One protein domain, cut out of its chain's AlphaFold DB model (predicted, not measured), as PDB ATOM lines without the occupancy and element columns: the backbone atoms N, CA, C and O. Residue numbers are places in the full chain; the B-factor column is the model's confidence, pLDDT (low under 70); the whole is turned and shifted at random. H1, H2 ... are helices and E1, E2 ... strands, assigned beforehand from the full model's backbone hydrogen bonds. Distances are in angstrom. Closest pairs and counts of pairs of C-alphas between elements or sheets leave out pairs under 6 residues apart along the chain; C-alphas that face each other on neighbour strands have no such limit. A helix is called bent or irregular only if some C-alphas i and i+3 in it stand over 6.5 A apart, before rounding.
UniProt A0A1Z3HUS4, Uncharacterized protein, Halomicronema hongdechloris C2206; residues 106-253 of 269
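Overview. This is residues 106 to 253 of the 269 residues of an uncharacterized protein of Halomicronema hongdechloris C2206 (UniProt A0A1Z3HUS4). A strongly twisted sheet of six strands, E1, E11, E3, E9, E7 and E8, stands partly face to face with a small sheet of three strands, E2, E10 and E6, in a loose sandwich, with the helix H1 packed between E8 and E6 at one side. From one end of this body the hairpin of E4 and E5 reaches out as an arm, its loop residues 143 to 149 standing free; the stretch 221 to 235, with no named element, lies at the other end. The printed part has 148 residues with eleven named strands and one named helix, in the order E1 E2 E3 E4 E5 E6 E7 E8 H1 E9 E10 E11; the class is mostly strand, though under half of the residues are in named elements. Both sheets and the hairpin are antiparallel. The whole is compact by its radius of gyration of the C-alphas, 16.8 A, yet elongated in outline, 60 by 36 by 25 A, with the arm adding to the length.

Along the chain. The six-stranded sheet holds E1, residues 110 to 117, 19.7 A long, with C-alpha 110 at (192.988, 191.808, 174.795); E11, residues 244 to 251, 22.7 A, ending with C-alpha 251 at (196.115, 194.399, 170.066); E3, residues 129 to 134, 16.9 A; E9, residues 216 to 220, 13.7 A; E7, residues 178 to 182, 13.4 A; and E8, residues 185 to 190, 14.8 A. The three-stranded sheet holds E2, residues 120 to 122, 6.3 A; E10, residues 236 to 240, 13.0 A; and E6, residues 162 to 167, 13.2 A. E4, residues 137 to 141, is 11.5 A long, and E5, residues 153 to 157, is 12.3 A. H1, residues 198 to 208, runs 9.9 A from C-alpha 198 at (214.188, 200.731, 180.025).

Arrangement. In the six-stranded sheet E1 and E8 are edge strands. E1 bends by 61 degrees at residue 114, and N 113 and O 247 of E11 are 2.9 A apart, within hydrogen-bond range. Such pairs also join E11 and E3 (N 248 and O 133, 2.8 A), E3 and E9 (N 130 and O 219, 2.8 A), E9 and E7 (N 218 and O 181, 2.8 A), and the hairpin E7 and E8 (N 178 and O 190, 2.8 A). H1 is on this sheet, at a height over the sheet of 9.4 A, and the two make two layers, a helix on one face of a sheet. It lies over E8 and runs along the strands, at 8 degrees to E8 on the local plane. The closest C-alphas of E8 and H1 are those of Leu 187 and Tyr 201, 7.5 A. E8, H1 and E9 form a split strand-helix-strand unit, two strands running the same way with E7 between them, its crossover right-handed. H1 is irregular, with C-alphas 204 and 207 9.3 A apart; 2 of its 7 O i to N i+4 pairs and 4 of its 8 O i to N i+3 pairs are within hydrogen-bond range. In the small sheet E10 is the inner strand, with N 122 of E2 and O 236 2.8 A apart and N 239 and O 164 of E6 2.9 A apart. H1 is on this sheet too, the closest C-alphas of E6 and H1 being those of Thr 163 and Phe 198, 5.7 A. Between the sheets, the closest C-alphas of E6 and E9 are those of Phe 162 and Gln 216, 7.5 A. E3 runs on into E4 at 24 degrees, and in the hairpin E4 and E5 N 141 and O 153 are 2.9 A apart. E4 and H1 are apart.

Size, cuts and confidence. The C-alphas farthest apart are those of Pro 149 and Asp 227, 60.0 A. The printed part has no cut. The links E4 to E5 and E9 to E10 are long. The mean pLDDT of the printed part is 86.0, and residues 138 to 158 and 224 to 232 are under 70 in this model.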
ATOM      1  N   ILE A 106     191.496 185.650 177.382       88.69
ATOM      2  CA  ILE A 106     191.409 186.273 176.066       88.69
ATOM      3  C   ILE A 106     190.031 186.918 175.945       88.69
ATOM      4  O   ILE A 106     189.008 186.284 176.215       88.69
ATOM      5  N   PHE A 107     190.001 188.177 175.532       88.19
ATOM      6  CA  PHE A 107     188.799 188.895 175.125       88.19
ATOM      7  C   PHE A 107     189.080 189.650 173.824       88.19
ATOM      8  O   PHE A 107     190.171 189.562 173.267       88.19
ATOM      9  N   VAL A 108     188.080 190.352 173.288       86.06
ATOM     10  CA  VAL A 108     188.195 191.029 171.986       86.06
ATOM     11  C   VAL A 108     189.355 192.029 172.011       86.06
ATOM     12  O   VAL A 108     189.252 193.074 172.650       86.06
ATOM     13  N   GLY A 109     190.450 191.675 171.330       83.94
ATOM     14  CA  GLY A 109     191.672 192.473 171.229       83.94
ATOM     15  C   GLY A 109     192.512 192.557 172.506       83.94
ATOM     16  O   GLY A 109     193.395 193.407 172.561       83.94
ATOM     17  N   GLY A 110     192.256 191.736 173.531       90.62
ATOM     18  CA  GLY A 110     192.988 191.808 174.795       90.62
ATOM     19  C   GLY A 110     193.340 190.454 175.404       90.62
ATOM     20  O   GLY A 110     192.565 189.498 175.340       90.62
ATOM     21  N   PHE A 111     194.521 190.398 176.015       93.12
ATOM     22  CA  PHE A 111     195.165 189.183 176.505       93.12
ATOM     23  C   PHE A 111     195.739 189.433 177.900       93.12
ATOM     24  O   PHE A 111     196.505 190.373 178.092       93.12
ATOM     25  N   ILE A 112     195.363 188.620 178.888       93.69
ATOM     26  CA  ILE A 112     195.795 188.798 180.283       93.69
ATOM     27  C   ILE A 112     196.731 187.669 180.691       93.69
ATOM     28  O   ILE A 112     196.365 186.491 180.638       93.69
ATOM     29  N   PHE A 113     197.895 188.057 181.197       93.81
ATOM     30  CA  PHE A 113     198.887 187.197 181.819       93.81
ATOM     31  C   PHE A 113     198.837 187.434 183.324       93.81
ATOM     32  O   PHE A 113     199.000 188.560 183.787       93.81
ATOM     33  N   GLN A 114     198.560 186.384 184.096       93.19
ATOM     34  CA  GLN A 114     198.347 186.503 185.535       93.19
ATOM     35  C   GLN A 114     199.396 185.706 186.299       93.19
ATOM     36  O   GLN A 114     199.451 184.484 186.165       93.19
ATOM     37  N   ASN A 115     200.150 186.397 187.156       92.00
ATOM     38  CA  ASN A 115     201.193 185.828 188.007       92.00
ATOM     39  C   ASN A 115     202.221 185.000 187.216       92.00
ATOM     40  O   ASN A 115     202.503 183.851 187.552       92.00
ATOM     41  N   VAL A 116     202.744 185.586 186.142       93.38
ATOM     42  CA  VAL A 116     203.744 184.953 185.287       93.38
ATOM     43  C   VAL A 116     205.162 185.333 185.718       93.38
ATOM     44  O   VAL A 116     205.369 186.464 186.160       93.38
ATOM     45  N   PRO A 117     206.139 184.413 185.627       94.44
ATOM     46  CA  PRO A 117     207.506 184.674 186.060       94.44
ATOM     47  C   PRO A 117     208.248 185.609 185.103       94.44
ATOM     48  O   PRO A 117     208.018 185.577 183.896       94.44
ATOM     49  N   SER A 118     209.166 186.406 185.652       96.31
ATOM     50  CA  SER A 118     210.103 187.214 184.859       96.31
ATOM     51  C   SER A 118     210.992 186.338 183.969       96.31
ATOM     52  O   SER A 118     211.245 185.167 184.270       96.31
ATOM     53  N   GLY A 119     211.480 186.912 182.872       96.44
ATOM     54  CA  GLY A 119     212.474 186.303 181.991       96.44
ATOM     55  C   GLY A 119     211.931 185.181 181.118       96.44
ATOM     56  O   GLY A 119     212.681 184.290 180.707       96.44
ATOM     57  N   ARG A 120     210.629 185.211 180.826       96.31
ATOM     58  CA  ARG A 120     209.952 184.245 179.955       96.31
ATOM     59  C   ARG A 120     209.489 184.878 178.656       96.31
ATOM     60  O   ARG A 120     209.271 186.083 178.587       96.31
ATOM     61  N   TRP A 121     209.352 184.033 177.638       96.44
ATOM     62  CA  TRP A 121     208.674 184.354 176.387       96.44
ATOM     63  C   TRP A 121     207.158 184.320 176.592       96.44
ATOM     64  O   TRP A 121     206.640 183.356 177.157       96.44
ATOM     65  N   PHE A 122     206.469 185.360 176.131       94.75
ATOM     66  CA  PHE A 122     205.022 185.547 176.235       94.75
ATOM     67  C   PHE A 122     204.421 185.752 174.862       94.75
ATOM     68  O   PHE A 122     204.923 186.583 174.110       94.75
ATOM     69  N   ASP A 123     203.343 185.037 174.557       90.62
ATOM     70  CA  ASP A 123     202.861 184.932 173.187       90.62
ATOM     71  C   ASP A 123     201.380 185.297 173.025       90.62
ATOM     72  O   ASP A 123     200.489 184.521 173.395       90.62
ATOM     73  N   PRO A 124     201.082 186.500 172.506       84.50
ATOM     74  CA  PRO A 124     199.757 186.851 172.042       84.50
ATOM     75  C   PRO A 124     199.508 186.324 170.610       84.50
ATOM     76  O   PRO A 124     200.429 186.158 169.808       84.50
ATOM     77  N   PRO A 125     198.236 186.177 170.215       84.06
ATOM     78  CA  PRO A 125     197.856 186.125 168.804       84.06
ATOM     79  C   PRO A 125     198.346 187.362 168.036       84.06
ATOM     80  O   PRO A 125     198.223 188.460 168.571       84.06
ATOM     81  N   MET A 126     198.814 187.186 166.793       84.31
ATOM     82  CA  MET A 126     199.325 188.247 165.900       84.31
ATOM     83  C   MET A 126     198.401 189.475 165.799       84.31
ATOM     84  O   MET A 126     197.186 189.335 165.641       84.31
ATOM     85  N   ALA A 127     199.002 190.665 165.798       87.12
ATOM     86  CA  ALA A 127     198.386 191.949 165.464       87.12
ATOM     87  C   ALA A 127     199.458 192.899 164.897       87.12
ATOM     88  O   ALA A 127     200.646 192.630 165.054       87.12
ATOM     89  N   ASP A 128     199.058 194.031 164.309       88.56
ATOM     90  CA  ASP A 128     199.992 195.031 163.742       88.56
ATOM     91  C   ASP A 128     200.789 195.801 164.819       88.56
ATOM     92  O   ASP A 128     201.759 196.522 164.551       88.56
ATOM     93  N   GLY A 129     200.359 195.670 166.072       92.06
ATOM     94  CA  GLY A 129     201.027 196.209 167.241       92.06
ATOM     95  C   GLY A 129     200.371 195.740 168.532       92.06
ATOM     96  O   GLY A 129     199.239 195.250 168.543       92.06
ATOM     97  N   PHE A 130     201.066 195.949 169.646       94.56
ATOM     98  CA  PHE A 130     200.553 195.667 170.980       94.56
ATOM     99  C   PHE A 130     200.895 196.784 171.954       94.56
ATOM    100  O   PHE A 130     202.024 197.270 172.002       94.56
ATOM    101  N   GLN A 131     199.932 197.141 172.797       96.81
ATOM    102  CA  GLN A 131     200.186 197.884 174.025       96.81
ATOM    103  C   GLN A 131     200.287 196.903 175.192       96.81
ATOM    104  O   GLN A 131     199.368 196.119 175.416       96.81
ATOM    105  N   TYR A 132     201.371 196.990 175.955       97.56
ATOM    106  CA  TYR A 132     201.615 196.194 177.154       97.56
ATOM    107  C   TYR A 132     201.423 197.078 178.372       97.56
ATOM    108  O   TYR A 132     202.002 198.163 178.428       97.56
ATOM    109  N   ARG A 133     200.640 196.629 179.352       96.81
ATOM    110  CA  ARG A 133     200.352 197.390 180.569       96.81
ATOM    111  C   ARG A 133     200.341 196.490 181.797       96.81
ATOM    112  O   ARG A 133     199.627 195.491 181.824       96.81
ATOM    113  N   MET A 134     201.070 196.883 182.836       96.50
ATOM    114  CA  MET A 134     201.030 196.201 184.127       96.50
ATOM    115  C   MET A 134     199.639 196.276 184.754       96.50
ATOM    116  O   MET A 134     198.996 197.331 184.763       96.50
ATOM    117  N   GLN A 135     199.177 195.153 185.300       93.88
ATOM    118  CA  GLN A 135     197.954 195.127 186.088       93.88
ATOM    119  C   GLN A 135     198.272 195.553 187.526       93.88
ATOM    120  O   GLN A 135     199.203 195.017 188.138       93.88
ATOM    121  N   PRO A 136     197.518 196.511 188.092       83.69
ATOM    122  CA  PRO A 136     197.612 196.818 189.508       83.69
ATOM    123  C   PRO A 136     197.271 195.587 190.345       83.69
ATOM    124  O   PRO A 136     196.391 194.799 189.991       83.69
ATOM    125  N   ARG A 137     197.937 195.439 191.489       73.81
ATOM    126  CA  ARG A 137     197.509 194.493 192.516       73.81
ATOM    127  C   ARG A 137     196.677 195.242 193.540       73.81
ATOM    128  O   ARG A 137     196.989 196.371 193.911       73.81
ATOM    129  N   ASN A 138     195.637 194.587 194.048       68.62
ATOM    130  CA  ASN A 138     194.913 195.107 195.199       68.62
ATOM    131  C   ASN A 138     195.831 195.010 196.414       68.62
ATOM    132  O   ASN A 138     196.005 193.929 196.980       68.62
ATOM    133  N   VAL A 139     196.412 196.137 196.814       61.03
ATOM    134  CA  VAL A 139     197.212 196.214 198.033       61.03
ATOM    135  C   VAL A 139     196.287 196.666 199.166       61.03
ATOM    136  O   VAL A 139     195.651 197.720 199.037       61.03
ATOM    137  N   PRO A 140     196.161 195.907 200.274       61.50
ATOM    138  CA  PRO A 140     195.450 196.392 201.451       61.50
ATOM    139  C   PRO A 140     196.134 197.668 201.952       61.50
ATOM    140  O   PRO A 140     197.295 197.625 202.374       61.50
ATOM    141  N   VAL A 141     195.450 198.816 201.912       59.38
ATOM    142  CA  VAL A 141     196.001 200.019 202.542       59.38
ATOM    143  C   VAL A 141     195.928 199.795 204.056       59.38
ATOM    144  O   VAL A 141     194.872 199.532 204.628       59.38
ATOM    145  N   GLY A 142     197.096 199.745 204.684       53.28
ATOM    146  CA  GLY A 142     197.244 199.365 206.090       53.28
ATOM    147  C   GLY A 142     198.640 198.860 206.439       53.28
ATOM    148  O   GLY A 142     199.070 199.030 207.572       53.28
ATOM    149  N   LEU A 143     199.383 198.313 205.467       51.59
ATOM    150  CA  LEU A 143     200.786 197.917 205.671       51.59
ATOM    151  C   LEU A 143     201.796 198.963 205.169       51.59
ATOM    152  O   LEU A 143     202.838 199.142 205.790       51.59
ATOM    153  N   ALA A 144     201.479 199.701 204.099       47.62
ATOM    154  CA  ALA A 144     202.367 200.738 203.554       47.62
ATOM    155  C   ALA A 144     202.197 202.120 204.217       47.62
ATOM    156  O   ALA A 144     203.080 202.965 204.119       47.62
ATOM    157  N   SER A 145     201.080 202.365 204.909       45.31
ATOM    158  CA  SER A 145     200.783 203.671 205.501       45.31
ATOM    159  C   SER A 145     200.890 203.598 207.021       45.31
ATOM    160  O   SER A 145     199.897 203.453 207.726       45.31
ATOM    161  N   ARG A 146     202.117 203.710 207.541       55.09
ATOM    162  CA  ARG A 146     202.376 203.865 208.989       55.09
ATOM    163  C   ARG A 146     201.890 205.212 209.551       55.09
ATOM    164  O   ARG A 146     202.097 205.482 210.726       55.09
ATOM    165  N   VAL A 147     201.280 206.065 208.725       60.28
ATOM    166  CA  VAL A 147     201.054 207.483 209.040       60.28
ATOM    167  C   VAL A 147     199.590 207.802 209.366       60.28
ATOM    168  O   VAL A 147     199.331 208.825 209.986       60.28
ATOM    169  N   PHE A 148     198.624 206.925 209.056       54.19
ATOM    170  CA  PHE A 148     197.209 207.214 209.345       54.19
ATOM    171  C   PHE A 148     196.457 206.009 209.929       54.19
ATOM    172  O   PHE A 148     195.956 205.163 209.181       54.19
ATOM    173  N   PRO A 149     196.326 205.932 211.265       53.94
ATOM    174  CA  PRO A 149     195.424 204.990 211.911       53.94
ATOM    175  C   PRO A 149     193.979 205.277 211.471       53.94
ATOM    176  O   PRO A 149     193.471 206.376 211.677       53.94
ATOM    177  N   GLY A 150     193.307 204.292 210.871       55.88
ATOM    178  CA  GLY A 150     191.859 204.342 210.613       55.88
ATOM    179  C   GLY A 150     191.414 204.485 209.155       55.88
ATOM    180  O   GLY A 150     190.213 204.417 208.904       55.88
ATOM    181  N   LEU A 151     192.328 204.613 208.185       51.72
ATOM    182  CA  LEU A 151     191.962 204.579 206.765       51.72
ATOM    183  C   LEU A 151     192.100 203.151 206.214       51.72
ATOM    184  O   LEU A 151     193.183 202.712 205.840       51.72
ATOM    185  N   THR A 152     190.993 202.411 206.180       53.31
ATOM    186  CA  THR A 152     190.904 201.120 205.482       53.31
ATOM    187  C   THR A 152     190.429 201.339 204.049       53.31
ATOM    188  O   THR A 152     189.390 201.958 203.825       53.31
ATOM    189  N   GLY A 153     191.151 200.792 203.083       55.94
ATOM    190  CA  GLY A 153     190.896 200.900 201.648       55.94
ATOM    191  C   GLY A 153     191.787 199.933 200.862       55.94
ATOM    192  O   GLY A 153     192.644 199.251 201.423       55.94
ATOM    193  N   VAL A 154     191.571 199.844 199.558       53.47
ATOM    194  CA  VAL A 154     192.458 199.126 198.637       53.47
ATOM    195  C   VAL A 154     193.011 200.153 197.666       53.47
ATOM    196  O   VAL A 154     192.247 200.881 197.038       53.47
ATOM    197  N   GLY A 155     194.332 200.283 197.626       56.00
ATOM    198  CA  GLY A 155     195.005 201.096 196.624       56.00
ATOM    199  C   GLY A 155     195.265 200.227 195.401       56.00
ATOM    200  O   GLY A 155     195.612 199.053 195.554       56.00
ATOM    201  N   GLU A 156     195.100 200.788 194.206       57.62
ATOM    202  CA  GLU A 156     195.587 200.164 192.978       57.62
ATOM    203  C   GLU A 156     197.009 200.655 192.730       57.62
ATOM    204  O   GLU A 156     197.228 201.747 192.210       57.62
ATOM    205  N   ALA A 157     197.983 199.855 193.147       58.97
ATOM    206  CA  ALA A 157     199.375 200.025 192.763       58.97
ATOM    207  C   ALA A 157     199.837 198.712 192.134       58.97
ATOM    208  O   ALA A 157     199.551 197.635 192.660       58.97
ATOM    209  N   SER A 158     200.510 198.784 190.987       67.94
ATOM    210  CA  SER A 158     201.331 197.655 190.555       67.94
ATOM    211  C   SER A 158     202.684 197.821 191.233       67.94
ATOM    212  O   SER A 158     203.317 198.862 191.097       67.94
ATOM    213  N   ASP A 159     203.074 196.830 192.024       82.75
ATOM    214  CA  ASP A 159     204.428 196.670 192.562       82.75
ATOM    215  C   ASP A 159     205.419 196.224 191.471       82.75
ATOM    216  O   ASP A 159     206.632 196.361 191.636       82.75
ATOM    217  N   ALA A 160     204.893 195.715 190.353       93.69
ATOM    218  CA  ALA A 160     205.665 195.287 189.202       93.69
ATOM    219  C   ALA A 160     205.746 196.375 188.116       93.69
ATOM    220  O   ALA A 160     204.754 197.023 187.776       93.69
ATOM    221  N   VAL A 161     206.921 196.510 187.507       96.44
ATOM    222  CA  VAL A 161     207.185 197.300 186.294       96.44
ATOM    223  C   VAL A 161     207.946 196.453 185.277       96.44
ATOM    224  O   VAL A 161     208.640 195.506 185.644       96.44
ATOM    225  N   PHE A 162     207.824 196.785 183.991       98.19
ATOM    226  CA  PHE A 162     208.650 196.194 182.940       98.19
ATOM    227  C   PHE A 162     210.044 196.807 183.008       98.19
ATOM    228  O   PHE A 162     210.193 198.013 182.820       98.19
ATOM    229  N   THR A 163     211.066 196.000 183.271       98.25
ATOM    230  CA  THR A 163     212.455 196.475 183.381       98.25
ATOM    231  C   THR A 163     213.219 196.290 182.079       98.25
ATOM    232  O   THR A 163     214.049 197.133 181.731       98.25
ATOM    233  N   SER A 164     212.906 195.238 181.317       98.38
ATOM    234  CA  SER A 164     213.562 194.964 180.042       98.38
ATOM    235  C   SER A 164     212.709 194.127 179.086       98.38
ATOM    236  O   SER A 164     211.854 193.343 179.504       98.38
ATOM    237  N   ILE A 165     212.987 194.276 177.792       98.50
ATOM    238  CA  ILE A 165     212.674 193.292 176.757       98.50
ATOM    239  C   ILE A 165     213.985 192.572 176.436       98.50
ATOM    240  O   ILE A 165     214.865 193.132 175.779       98.50
ATOM    241  N   SER A 166     214.131 191.343 176.931       98.06
ATOM    242  CA  SER A 166     215.374 190.565 176.829       98.06
ATOM    243  C   SER A 166     215.440 189.661 175.595       98.06
ATOM    244  O   SER A 166     216.416 188.935 175.408       98.06
ATOM    245  N   GLY A 167     214.412 189.693 174.746       97.44
ATOM    246  CA  GLY A 167     214.371 188.930 173.505       97.44
ATOM    247  C   GLY A 167     213.200 189.341 172.624       97.44
ATOM    248  O   GLY A 167     212.049 189.318 173.060       97.44
ATOM    249  N   PHE A 168     213.520 189.694 171.383       97.25
ATOM    250  CA  PHE A 168     212.563 189.943 170.308       97.25
ATOM    251  C   PHE A 168     212.438 188.698 169.416       97.25
ATOM    252  O   PHE A 168     213.436 187.983 169.260       97.25
ATOM    253  N   PRO A 169     211.244 188.421 168.864       93.81
ATOM    254  CA  PRO A 169     211.004 187.224 168.064       93.81
ATOM    255  C   PRO A 169     211.736 187.263 166.723       93.81
ATOM    256  O   PRO A 169     211.907 188.332 166.146       93.81
ATOM    257  N   GLU A 170     212.102 186.086 166.218       91.75
ATOM    258  CA  GLU A 170     212.668 185.881 164.875       91.75
ATOM    259  C   GLU A 170     211.643 185.233 163.934       91.75
ATOM    260  O   GLU A 170     210.971 184.268 164.309       91.75
ATOM    261  N   GLY A 171     211.566 185.720 162.693       88.44
ATOM    262  CA  GLY A 171     210.748 185.143 161.627       88.44
ATOM    263  C   GLY A 171     209.253 185.443 161.747       88.44
ATOM    264  O   GLY A 171     208.438 184.690 161.207       88.44
ATOM    265  N   VAL A 172     208.890 186.501 162.475       86.38
ATOM    266  CA  VAL A 172     207.489 186.929 162.670       86.38
ATOM    267  C   VAL A 172     207.117 188.096 161.753       86.38
ATOM    268  O   VAL A 172     205.952 188.241 161.382       86.38
ATOM    269  N   ASP A 173     208.106 188.885 161.348       85.94
ATOM    270  CA  ASP A 173     207.971 190.117 160.576       85.94
ATOM    271  C   ASP A 173     208.943 190.089 159.387       85.94
ATOM    272  O   ASP A 173     209.983 189.432 159.449       85.94
ATOM    273  N   ASP A 174     208.597 190.749 158.280       85.81
ATOM    274  CA  ASP A 174     209.341 190.637 157.010       85.81
ATOM    275  C   ASP A 174     210.798 191.128 157.126       85.81
ATOM    276  O   ASP A 174     211.687 190.638 156.417       85.81
ATOM    277  N   ASP A 175     211.051 192.104 158.004       89.44
ATOM    278  CA  ASP A 175     212.387 192.633 158.279       89.44
ATOM    279  C   ASP A 175     212.889 192.365 159.709       89.44
ATOM    280  O   ASP A 175     214.020 192.749 160.027       89.44
ATOM    281  N   ASP A 176     212.103 191.650 160.524       92.25
ATOM    282  CA  ASP A 176     212.357 191.361 161.938       92.25
ATOM    283  C   ASP A 176     212.699 192.633 162.757       92.25
ATOM    284  O   ASP A 176     213.611 192.618 163.599       92.25
ATOM    285  N   ARG A 177     212.019 193.770 162.504       95.12
ATOM    286  CA  ARG A 177     212.276 195.047 163.200       95.12
ATOM    287  C   ARG A 177     211.027 195.662 163.815       95.12
ATOM    288  O   ARG A 177     210.205 196.293 163.171       95.12
ATOM    289  N   PHE A 178     211.036 195.718 165.140       95.69
ATOM    290  CA  PHE A 178     209.919 196.201 165.941       95.69
ATOM    291  C   PHE A 178     210.194 197.586 166.519       95.69
ATOM    292  O   PHE A 178     211.219 197.810 167.172       95.69
ATOM    293  N   LEU A 179     209.269 198.527 166.325       97.00
ATOM    294  CA  LEU A 179     209.351 199.863 166.913       97.00
ATOM    295  C   LEU A 179     208.806 199.849 168.341       97.00
ATOM    296  O   LEU A 179     207.618 199.590 168.540       97.00
ATOM    297  N   VAL A 180     209.646 200.195 169.320       98.31
ATOM    298  CA  VAL A 180     209.250 200.280 170.734       98.31
ATOM    299  C   VAL A 180     209.106 201.737 171.166       98.31
ATOM    300  O   VAL A 180     209.982 202.574 170.921       98.31
ATOM    301  N   SER A 181     208.004 202.040 171.849       98.19
ATOM    302  CA  SER A 181     207.724 203.359 172.417       98.19
ATOM    303  C   SER A 181     207.099 203.289 173.811       98.19
ATOM    304  O   SER A 181     206.454 202.305 174.171       98.19
ATOM    305  N   VAL A 182     207.273 204.350 174.596       97.94
ATOM    306  CA  VAL A 182     206.670 204.534 175.925       97.94
ATOM    307  C   VAL A 182     205.976 205.887 175.935       97.94
ATOM    308  O   VAL A 182     206.607 206.902 175.659       97.94
ATOM    309  N   ASP A 183     204.668 205.902 176.196       94.81
ATOM    310  CA  ASP A 183     203.839 207.120 176.175       94.81
ATOM    311  C   ASP A 183     204.038 207.980 174.902       94.81
ATOM    312  O   ASP A 183     204.159 209.203 174.932       94.81
ATOM    313  N   GLY A 184     204.159 207.313 173.748       93.31
ATOM    314  CA  GLY A 184     204.404 207.949 172.447       93.31
ATOM    315  C   GLY A 184     205.852 208.388 172.190       93.31
ATOM    316  O   GLY A 184     206.164 208.809 171.075       93.31
ATOM    317  N   GLN A 185     206.754 208.261 173.165       96.62
ATOM    318  CA  GLN A 185     208.182 208.500 172.975       96.62
ATOM    319  C   GLN A 185     208.850 207.260 172.386       96.62
ATOM    320  O   GLN A 185     208.847 206.189 172.991       96.62
ATOM    321  N   VAL A 186     209.421 207.399 171.192       97.75
ATOM    322  CA  VAL A 186     210.110 206.305 170.499       97.75
ATOM    323  C   VAL A 186     211.477 206.070 171.130       97.75
ATOM    324  O   VAL A 186     212.310 206.975 171.143       97.75
ATOM    325  N   LEU A 187     211.716 204.844 171.597       97.94
ATOM    326  CA  LEU A 187     213.009 204.430 172.151       97.94
ATOM    327  C   LEU A 187     213.940 203.898 171.061       97.94
ATOM    328  O   LEU A 187     215.143 204.139 171.092       97.94
ATOM    329  N   GLY A 188     213.382 203.224 170.055       97.88
ATOM    330  CA  GLY A 188     214.144 202.710 168.925       97.88
ATOM    331  C   GLY A 188     213.431 201.578 168.201       97.88
ATOM    332  O   GLY A 188     212.291 201.236 168.513       97.88
ATOM    333  N   ARG A 189     214.134 201.004 167.221       97.88
ATOM    334  CA  ARG A 189     213.735 199.771 166.542       97.88
ATOM    335  C   ARG A 189     214.652 198.642 166.971       97.88
ATOM    336  O   ARG A 189     215.869 198.819 166.896       97.88
ATOM    337  N   PHE A 190     214.091 197.492 167.296       98.25
ATOM    338  CA  PHE A 190     214.815 196.347 167.843       98.25
ATOM    339  C   PHE A 190     214.449 195.082 167.074       98.25
ATOM    340  O   PHE A 190     213.358 195.009 166.519       98.25
ATOM    341  N   GLY A 191     215.359 194.120 167.015       97.44
ATOM    342  CA  GLY A 191     215.135 192.836 166.359       97.44
ATOM    343  C   GLY A 191     215.743 191.662 167.131       97.44
ATOM    344  O   GLY A 191     216.198 191.831 168.268       97.44
ATOM    345  N   PRO A 192     215.757 190.461 166.534       97.00
ATOM    346  CA  PRO A 192     216.323 189.259 167.132       97.00
ATOM    347  C   PRO A 192     217.738 189.477 167.676       97.00
ATOM    348  O   PRO A 192     218.626 189.970 166.981       97.00
ATOM    349  N   GLY A 193     217.952 189.084 168.932       97.06
ATOM    350  CA  GLY A 193     219.233 189.231 169.630       97.06
ATOM    351  C   GLY A 193     219.471 190.598 170.281       97.06
ATOM    352  O   GLY A 193     220.380 190.704 171.107       97.06
ATOM    353  N   ASP A 194     218.656 191.615 169.983       98.31
ATOM    354  CA  ASP A 194     218.697 192.879 170.715       98.31
ATOM    355  C   ASP A 194     218.101 192.719 172.124       98.31
ATOM    356  O   ASP A 194     217.263 191.858 172.399       98.31
ATOM    357  N   THR A 195     218.525 193.591 173.035       98.12
ATOM    358  CA  THR A 195     217.943 193.738 174.373       98.12
ATOM    359  C   THR A 195     217.639 195.209 174.617       98.12
ATOM    360  O   THR A 195     218.460 196.075 174.314       98.12
ATOM    361  N   LEU A 196     216.467 195.490 175.184       98.38
ATOM    362  CA  LEU A 196     216.039 196.831 175.571       98.38
ATOM    363  C   LEU A 196     215.859 196.893 177.087       98.38
ATOM    364  O   LEU A 196     214.846 196.433 177.596       98.38
ATOM    365  N   SER A 197     216.806 197.512 177.792       98.38
ATOM    366  CA  SER A 197     216.654 197.893 179.203       98.38
ATOM    367  C   SER A 197     216.025 199.283 179.288       98.38
ATOM    368  O   SER A 197     216.589 200.245 178.767       98.38
ATOM    369  N   PHE A 198     214.862 199.425 179.934       98.25
ATOM    370  CA  PHE A 198     214.188 200.731 180.025       98.25
ATOM    371  C   PHE A 198     214.980 201.739 180.869       98.25
ATOM    372  O   PHE A 198     214.962 202.934 180.572       98.25
ATOM    373  N   GLY A 199     215.729 201.264 181.870       97.38
ATOM    374  CA  GLY A 199     216.585 202.106 182.709       97.38
ATOM    375  C   GLY A 199     217.673 202.858 181.931       97.38
ATOM    376  O   GLY A 199     218.053 203.957 182.331       97.38
ATOM    377  N   ASP A 200     218.109 202.332 180.782       97.88
ATOM    378  CA  ASP A 200     219.120 202.977 179.928       97.88
ATOM    379  C   ASP A 200     218.585 204.247 179.238       97.88
ATOM    380  O   ASP A 200     219.354 205.062 178.732       97.88
ATOM    381  N   TYR A 201     217.261 204.442 179.241       97.62
ATOM    382  CA  TYR A 201     216.566 205.570 178.620       97.62
ATOM    383  C   TYR A 201     216.084 206.597 179.653       97.62
ATOM    384  O   TYR A 201     215.165 207.363 179.372       97.62
ATOM    385  N   ALA A 202     216.699 206.651 180.841       96.81
ATOM    386  CA  ALA A 202     216.289 207.560 181.914       96.81
ATOM    387  C   ALA A 202     216.245 209.040 181.508       96.81
ATOM    388  O   ALA A 202     215.311 209.746 181.885       96.81
ATOM    389  N   ASP A 203     217.182 209.487 180.669       96.56
ATOM    390  CA  ASP A 203     217.212 210.863 180.154       96.56
ATOM    391  C   ASP A 203     216.016 211.200 179.243       96.56
ATOM    392  O   ASP A 203     215.668 212.369 179.077       96.56
ATOM    393  N   VAL A 204     215.402 210.183 178.631       96.38
ATOM    394  CA  VAL A 204     214.253 210.316 177.725       96.38
ATOM    395  C   VAL A 204     212.950 210.138 178.504       96.38
ATOM    396  O   VAL A 204     212.042 210.959 178.408       96.38
ATOM    397  N   LEU A 205     212.876 209.083 179.313       96.38
ATOM    398  CA  LEU A 205     211.661 208.663 180.002       96.38
ATOM    399  C   LEU A 205     211.340 209.504 181.242       96.38
ATOM    400  O   LEU A 205     210.161 209.690 181.545       96.38
ATOM    401  N   GLY A 206     212.351 210.030 181.942       95.12
ATOM    402  CA  GLY A 206     212.169 210.853 183.139       95.12
ATOM    403  C   GLY A 206     211.213 210.208 184.146       95.12
ATOM    404  O   GLY A 206     211.434 209.083 184.589       95.12
ATOM    405  N   ASP A 207     210.115 210.903 184.450       93.31
ATOM    406  CA  ASP A 207     209.103 210.489 185.434       93.31
ATOM    407  C   ASP A 207     208.318 209.220 185.044       93.31
ATOM    408  O   ASP A 207     207.597 208.664 185.870       93.31
ATOM    409  N   GLN A 208     208.436 208.748 183.797       92.50
ATOM    410  CA  GLN A 208     207.826 207.485 183.361       92.50
ATOM    411  C   GLN A 208     208.570 206.258 183.907       92.50
ATOM    412  O   GLN A 208     208.013 205.158 183.900       92.50
ATOM    413  N   LEU A 209     209.818 206.429 184.366       94.25
ATOM    414  CA  LEU A 209     210.557 205.369 185.039       94.25
ATOM    415  C   LEU A 209     210.181 205.305 186.516       94.25
ATOM    416  O   LEU A 209     210.443 206.224 187.289       94.25
ATOM    417  N   VAL A 210     209.641 204.161 186.914       91.69
ATOM    418  CA  VAL A 210     209.354 203.816 188.305       91.69
ATOM    419  C   VAL A 210     210.197 202.594 188.637       91.69
ATOM    420  O   VAL A 210     210.146 201.603 187.916       91.69
ATOM    421  N   ASP A 211     211.036 202.684 189.672       89.94
ATOM    422  CA  ASP A 211     211.936 201.602 190.105       89.94
ATOM    423  C   ASP A 211     212.801 200.999 188.976       89.94
ATOM    424  O   ASP A 211     213.083 199.802 188.943       89.94
ATOM    425  N   GLY A 212     213.230 201.840 188.028       91.56
ATOM    426  CA  GLY A 212     214.085 201.440 186.904       91.56
ATOM    427  C   GLY A 212     213.356 200.760 185.739       91.56
ATOM    428  O   GLY A 212     214.016 200.305 184.806       91.56
ATOM    429  N   GLY A 213     212.022 200.711 185.759       96.19
ATOM    430  CA  GLY A 213     211.195 200.171 184.680       96.19
ATOM    431  C   GLY A 213     210.010 201.065 184.319       96.19
ATOM    432  O   GLY A 213     209.841 202.151 184.865       96.19
ATOM    433  N   VAL A 214     209.172 200.606 183.392       96.88
ATOM    434  CA  VAL A 214     207.961 201.311 182.942       96.88
ATOM    435  C   VAL A 214     206.710 200.497 183.251       96.88
ATOM    436  O   VAL A 214     206.713 199.270 183.177       96.88
ATOM    437  N   ALA A 215     205.599 201.164 183.561       96.06
ATOM    438  CA  ALA A 215     204.317 200.484 183.774       96.06
ATOM    439  C   ALA A 215     203.623 200.088 182.455       96.06
ATOM    440  O   ALA A 215     202.759 199.206 182.442       96.06
ATOM    441  N   GLN A 216     203.970 200.757 181.351       97.06
ATOM    442  CA  GLN A 216     203.354 200.566 180.043       97.06
ATOM    443  C   GLN A 216     204.348 200.867 178.919       97.06
ATOM    444  O   GLN A 216     205.085 201.846 178.988       97.06
ATOM    445  N   PHE A 217     204.309 200.077 177.850       98.31
ATOM    446  CA  PHE A 217     205.006 200.372 176.596       98.31
ATOM    447  C   PHE A 217     204.180 199.882 175.403       98.31
ATOM    448  O   PHE A 217     203.110 199.285 175.551       98.31
ATOM    449  N   THR A 218     204.619 200.203 174.194       98.00
ATOM    450  CA  THR A 218     203.930 199.854 172.954       98.00
ATOM    451  C   THR A 218     204.927 199.375 171.912       98.00
ATOM    452  O   THR A 218     205.971 200.001 171.725       98.00
ATOM    453  N   ILE A 219     204.579 198.279 171.240       96.56
ATOM    454  CA  ILE A 219     205.280 197.746 170.073       96.56
ATOM    455  C   ILE A 219     204.394 197.941 168.848       96.56
ATOM    456  O   ILE A 219     203.201 197.652 168.890       96.56
ATOM    457  N   THR A 220     204.977 198.448 167.770       93.94
ATOM    458  CA  THR A 220     204.312 198.685 166.480       93.94
ATOM    459  C   THR A 220     205.248 198.317 165.337       93.94
ATOM    460  O   THR A 220     206.401 197.965 165.587       93.94
ATOM    461  N   GLU A 221     204.759 198.468 164.104       91.56
ATOM    462  CA  GLU A 221     205.469 198.066 162.883       91.56
ATOM    463  C   GLU A 221     205.674 196.550 162.829       91.56
ATOM    464  O   GLU A 221     206.683 196.084 162.335       91.56
ATOM    465  N   ILE A 222     204.708 195.786 163.348       88.56
ATOM    466  CA  ILE A 222     204.645 194.349 163.099       88.56
ATOM    467  C   ILE A 222     203.983 194.211 161.724       88.56
ATOM    468  O   ILE A 222     202.773 194.416 161.622       88.56
ATOM    469  N   ASP A 223     204.763 193.960 160.669       81.62
ATOM    470  CA  ASP A 223     204.269 193.706 159.311       81.62
ATOM    471  C   ASP A 223     204.349 192.198 159.045       81.62
ATOM    472  O   ASP A 223     205.358 191.682 158.554       81.62
ATOM    473  N   PRO A 224     203.318 191.432 159.444       66.69
ATOM    474  CA  PRO A 224     203.384 189.990 159.354       66.69
ATOM    475  C   PRO A 224     203.535 189.563 157.888       66.69
ATOM    476  O   PRO A 224     202.572 189.516 157.124       66.69
ATOM    477  N   ALA A 225     204.755 189.154 157.533       54.88
ATOM    478  CA  ALA A 225     205.117 188.467 156.290       54.88
ATOM    479  C   ALA A 225     204.193 187.276 155.980       54.88
ATOM    480  O   ALA A 225     204.030 186.812 154.845       54.88
ATOM    481  N   VAL A 226     203.629 186.723 157.049       51.31
ATOM    482  CA  VAL A 226     202.827 185.517 157.085       51.31
ATOM    483  C   VAL A 226     201.361 185.832 156.839       51.31
ATOM    484  O   VAL A 226     200.709 186.575 157.566       51.31
ATOM    485  N   ASP A 227     200.862 185.201 155.778       54.25
ATOM    486  CA  ASP A 227     199.458 184.996 155.445       54.25
ATOM    487  C   ASP A 227     198.522 185.186 156.651       54.25
ATOM    488  O   ASP A 227     198.510 184.375 157.572       54.25
ATOM    489  N   SER A 228     197.685 186.227 156.606       51.06
ATOM    490  CA  SER A 228     196.632 186.507 157.600       51.06
ATOM    491  C   SER A 228     195.709 185.315 157.926       51.06
ATOM    492  O   SER A 228     194.979 185.354 158.915       51.06
ATOM    493  N   SER A 229     195.710 184.255 157.105       52.22
ATOM    494  CA  SER A 229     194.988 183.005 157.361       52.22
ATOM    495  C   SER A 229     195.750 181.983 158.224       52.22
ATOM    496  O   SER A 229     195.147 181.002 158.663       52.22
ATOM    497  N   ASN A 230     197.032 182.221 158.514       52.41
ATOM    498  CA  ASN A 230     197.874 181.440 159.416       52.41
ATOM    499  C   ASN A 230     198.701 182.382 160.318       52.41
ATOM    500  O   ASN A 230     199.888 182.590 160.054       52.41
ATOM    501  N   PRO A 231     198.083 182.983 161.354       55.31
ATOM    502  CA  PRO A 231     198.775 183.918 162.231       55.31
ATOM    503  C   PRO A 231     199.866 183.170 163.003       55.31
ATOM    504  O   PRO A 231     199.572 182.406 163.922       55.31
ATOM    505  N   VAL A 232     201.128 183.379 162.621       63.56
ATOM    506  CA  VAL A 232     202.252 183.074 163.512       63.56
ATOM    507  C   VAL A 232     202.108 183.995 164.718       63.56
ATOM    508  O   VAL A 232     201.686 185.135 164.590       63.56
ATOM    509  N   ALA A 233     202.328 183.484 165.911       79.81
ATOM    510  CA  ALA A 233     202.126 184.264 167.118       79.81
ATOM    511  C   ALA A 233     203.312 185.246 167.340       79.81
ATOM    512  O   ALA A 233     204.310 185.156 166.619       79.81
ATOM    513  N   PHE A 234     203.202 186.223 168.251       89.12
ATOM    514  CA  PHE A 234     204.222 187.275 168.465       89.12
ATOM    515  C   PHE A 234     204.955 187.098 169.813       89.12
ATOM    516  O   PHE A 234     204.760 187.895 170.738       89.12
ATOM    517  N   PRO A 235     205.795 186.061 169.980       93.56
ATOM    518  CA  PRO A 235     206.412 185.782 171.267       93.56
ATOM    519  C   PRO A 235     207.430 186.867 171.636       93.56
ATOM    520  O   PRO A 235     208.325 187.187 170.864       93.56
ATOM    521  N   LEU A 236     207.346 187.405 172.852       96.50
ATOM    522  CA  LEU A 236     208.257 188.434 173.360       96.50
ATOM    523  C   LEU A 236     208.812 188.042 174.728       96.50
ATOM    524  O   LEU A 236     208.047 187.646 175.609       96.50
ATOM    525  N   LYS A 237     210.125 188.173 174.940       97.62
ATOM    526  CA  LYS A 237     210.744 187.868 176.235       97.62
ATOM    527  C   LYS A 237     210.789 189.099 177.134       97.62
ATOM    528  O   LYS A 237     211.453 190.082 176.804       97.62
ATOM    529  N   LEU A 238     210.098 189.041 178.270       98.12
ATOM    530  CA  LEU A 238     209.925 190.184 179.174       98.12
ATOM    531  C   LEU A 238     210.581 189.957 180.534       98.12
ATOM    532  O   LEU A 238     210.492 188.865 181.096       98.12
ATOM    533  N   GLU A 239     211.177 191.017 181.074       98.19
ATOM    534  CA  GLU A 239     211.704 191.080 182.437       98.19
ATOM    535  C   GLU A 239     210.917 192.078 183.296       98.19
ATOM    536  O   GLU A 239     210.471 193.131 182.820       98.19
ATOM    537  N   PHE A 240     210.791 191.756 184.580       97.19
ATOM    538  CA  PHE A 240     210.127 192.568 185.593       97.19
ATOM    539  C   PHE A 240     211.091 192.880 186.747       97.19
ATOM    540  O   PHE A 240     212.126 192.236 186.910       97.19
ATOM    541  N   ASN A 241     210.756 193.863 187.581       95.88
ATOM    542  CA  ASN A 241     211.472 194.134 188.840       95.88
ATOM    543  C   ASN A 241     211.100 193.144 189.969       95.88
ATOM    544  O   ASN A 241     211.726 193.151 191.028       95.88
ATOM    545  N   THR A 242     210.085 192.304 189.761       93.56
ATOM    546  CA  THR A 242     209.594 191.291 190.703       93.56
ATOM    547  C   THR A 242     209.775 189.878 190.138       93.56
ATOM    548  O   THR A 242     209.893 189.680 188.931       93.56
ATOM    549  N   ALA A 243     209.751 188.857 191.006       91.88
ATOM    550  CA  ALA A 243     209.850 187.458 190.568       91.88
ATOM    551  C   ALA A 243     208.694 187.045 189.636       91.88
ATOM    552  O   ALA A 243     208.896 186.284 188.688       91.88
ATOM    553  N   THR A 244     207.490 187.563 189.895       92.56
ATOM    554  CA  THR A 244     206.304 187.382 189.053       92.56
ATOM    555  C   THR A 244     205.556 188.698 188.869       92.56
ATOM    556  O   THR A 244     205.592 189.569 189.739       92.56
ATOM    557  N   ALA A 245     204.839 188.832 187.752       94.19
ATOM    558  CA  ALA A 245     203.989 189.983 187.461       94.19
ATOM    559  C   ALA A 245     202.649 189.552 186.847       94.19
ATOM    560  O   ALA A 245     202.462 188.411 186.423       94.19
ATOM    561  N   SER A 246     201.688 190.474 186.817       94.75
ATOM    562  CA  SER A 246     200.467 190.329 186.019       94.75
ATOM    563  C   SER A 246     200.360 191.517 185.080       94.75
ATOM    564  O   SER A 246     200.559 192.653 185.504       94.75
ATOM    565  N   PHE A 247     200.044 191.269 183.817       96.38
ATOM    566  CA  PHE A 247     199.942 192.319 182.815       96.38
ATOM    567  C   PHE A 247     198.891 191.992 181.760       96.38
ATOM    568  O   PHE A 247     198.448 190.855 181.592       96.38
ATOM    569  N   GLU A 248     198.475 193.036 181.062       95.75
ATOM    570  CA  GLU A 248     197.552 192.989 179.944       95.75
ATOM    571  C   GLU A 248     198.286 193.393 178.668       95.75
ATOM    572  O   GLU A 248     199.099 194.319 178.663       95.75
ATOM    573  N   MET A 249     197.957 192.714 177.580       94.88
ATOM    574  CA  MET A 249     198.328 193.096 176.230       94.88
ATOM    575  C   MET A 249     197.071 193.448 175.453       94.88
ATOM    576  O   MET A 249     196.097 192.696 175.487       94.88
ATOM    577  N   ARG A 250     197.095 194.563 174.727       93.69
ATOM    578  CA  ARG A 250     196.024 194.957 173.809       93.69
ATOM    579  C   ARG A 250     196.537 195.017 172.389       93.69
ATOM    580  O   ARG A 250     197.490 195.746 172.132       93.69
ATOM    581  N   ALA A 251     195.876 194.296 171.494       91.44
ATOM    582  CA  ALA A 251     196.115 194.399 170.066       91.44
ATOM    583  C   ALA A 251     195.774 195.814 169.586       91.44
ATOM    584  O   ALA A 251     194.696 196.350 169.863       91.44
ATOM    585  N   LEU A 252     196.709 196.412 168.863       89.62
ATOM    586  CA  LEU A 252     196.490 197.606 168.075       89.62
ATOM    587  C   LEU A 252     196.137 197.113 166.676       89.62
ATOM    588  O   LEU A 252     197.010 196.687 165.929       89.62
ATOM    589  N   GLU A 253     194.847 197.100 166.349       72.50
ATOM    590  CA  GLU A 253     194.421 196.865 164.968       72.50
ATOM    591  C   GLU A 253     195.109 197.905 164.078       72.50
ATOM    592  O   GLU A 253     195.141 199.093 164.439       72.50
TER     593      GLU A 253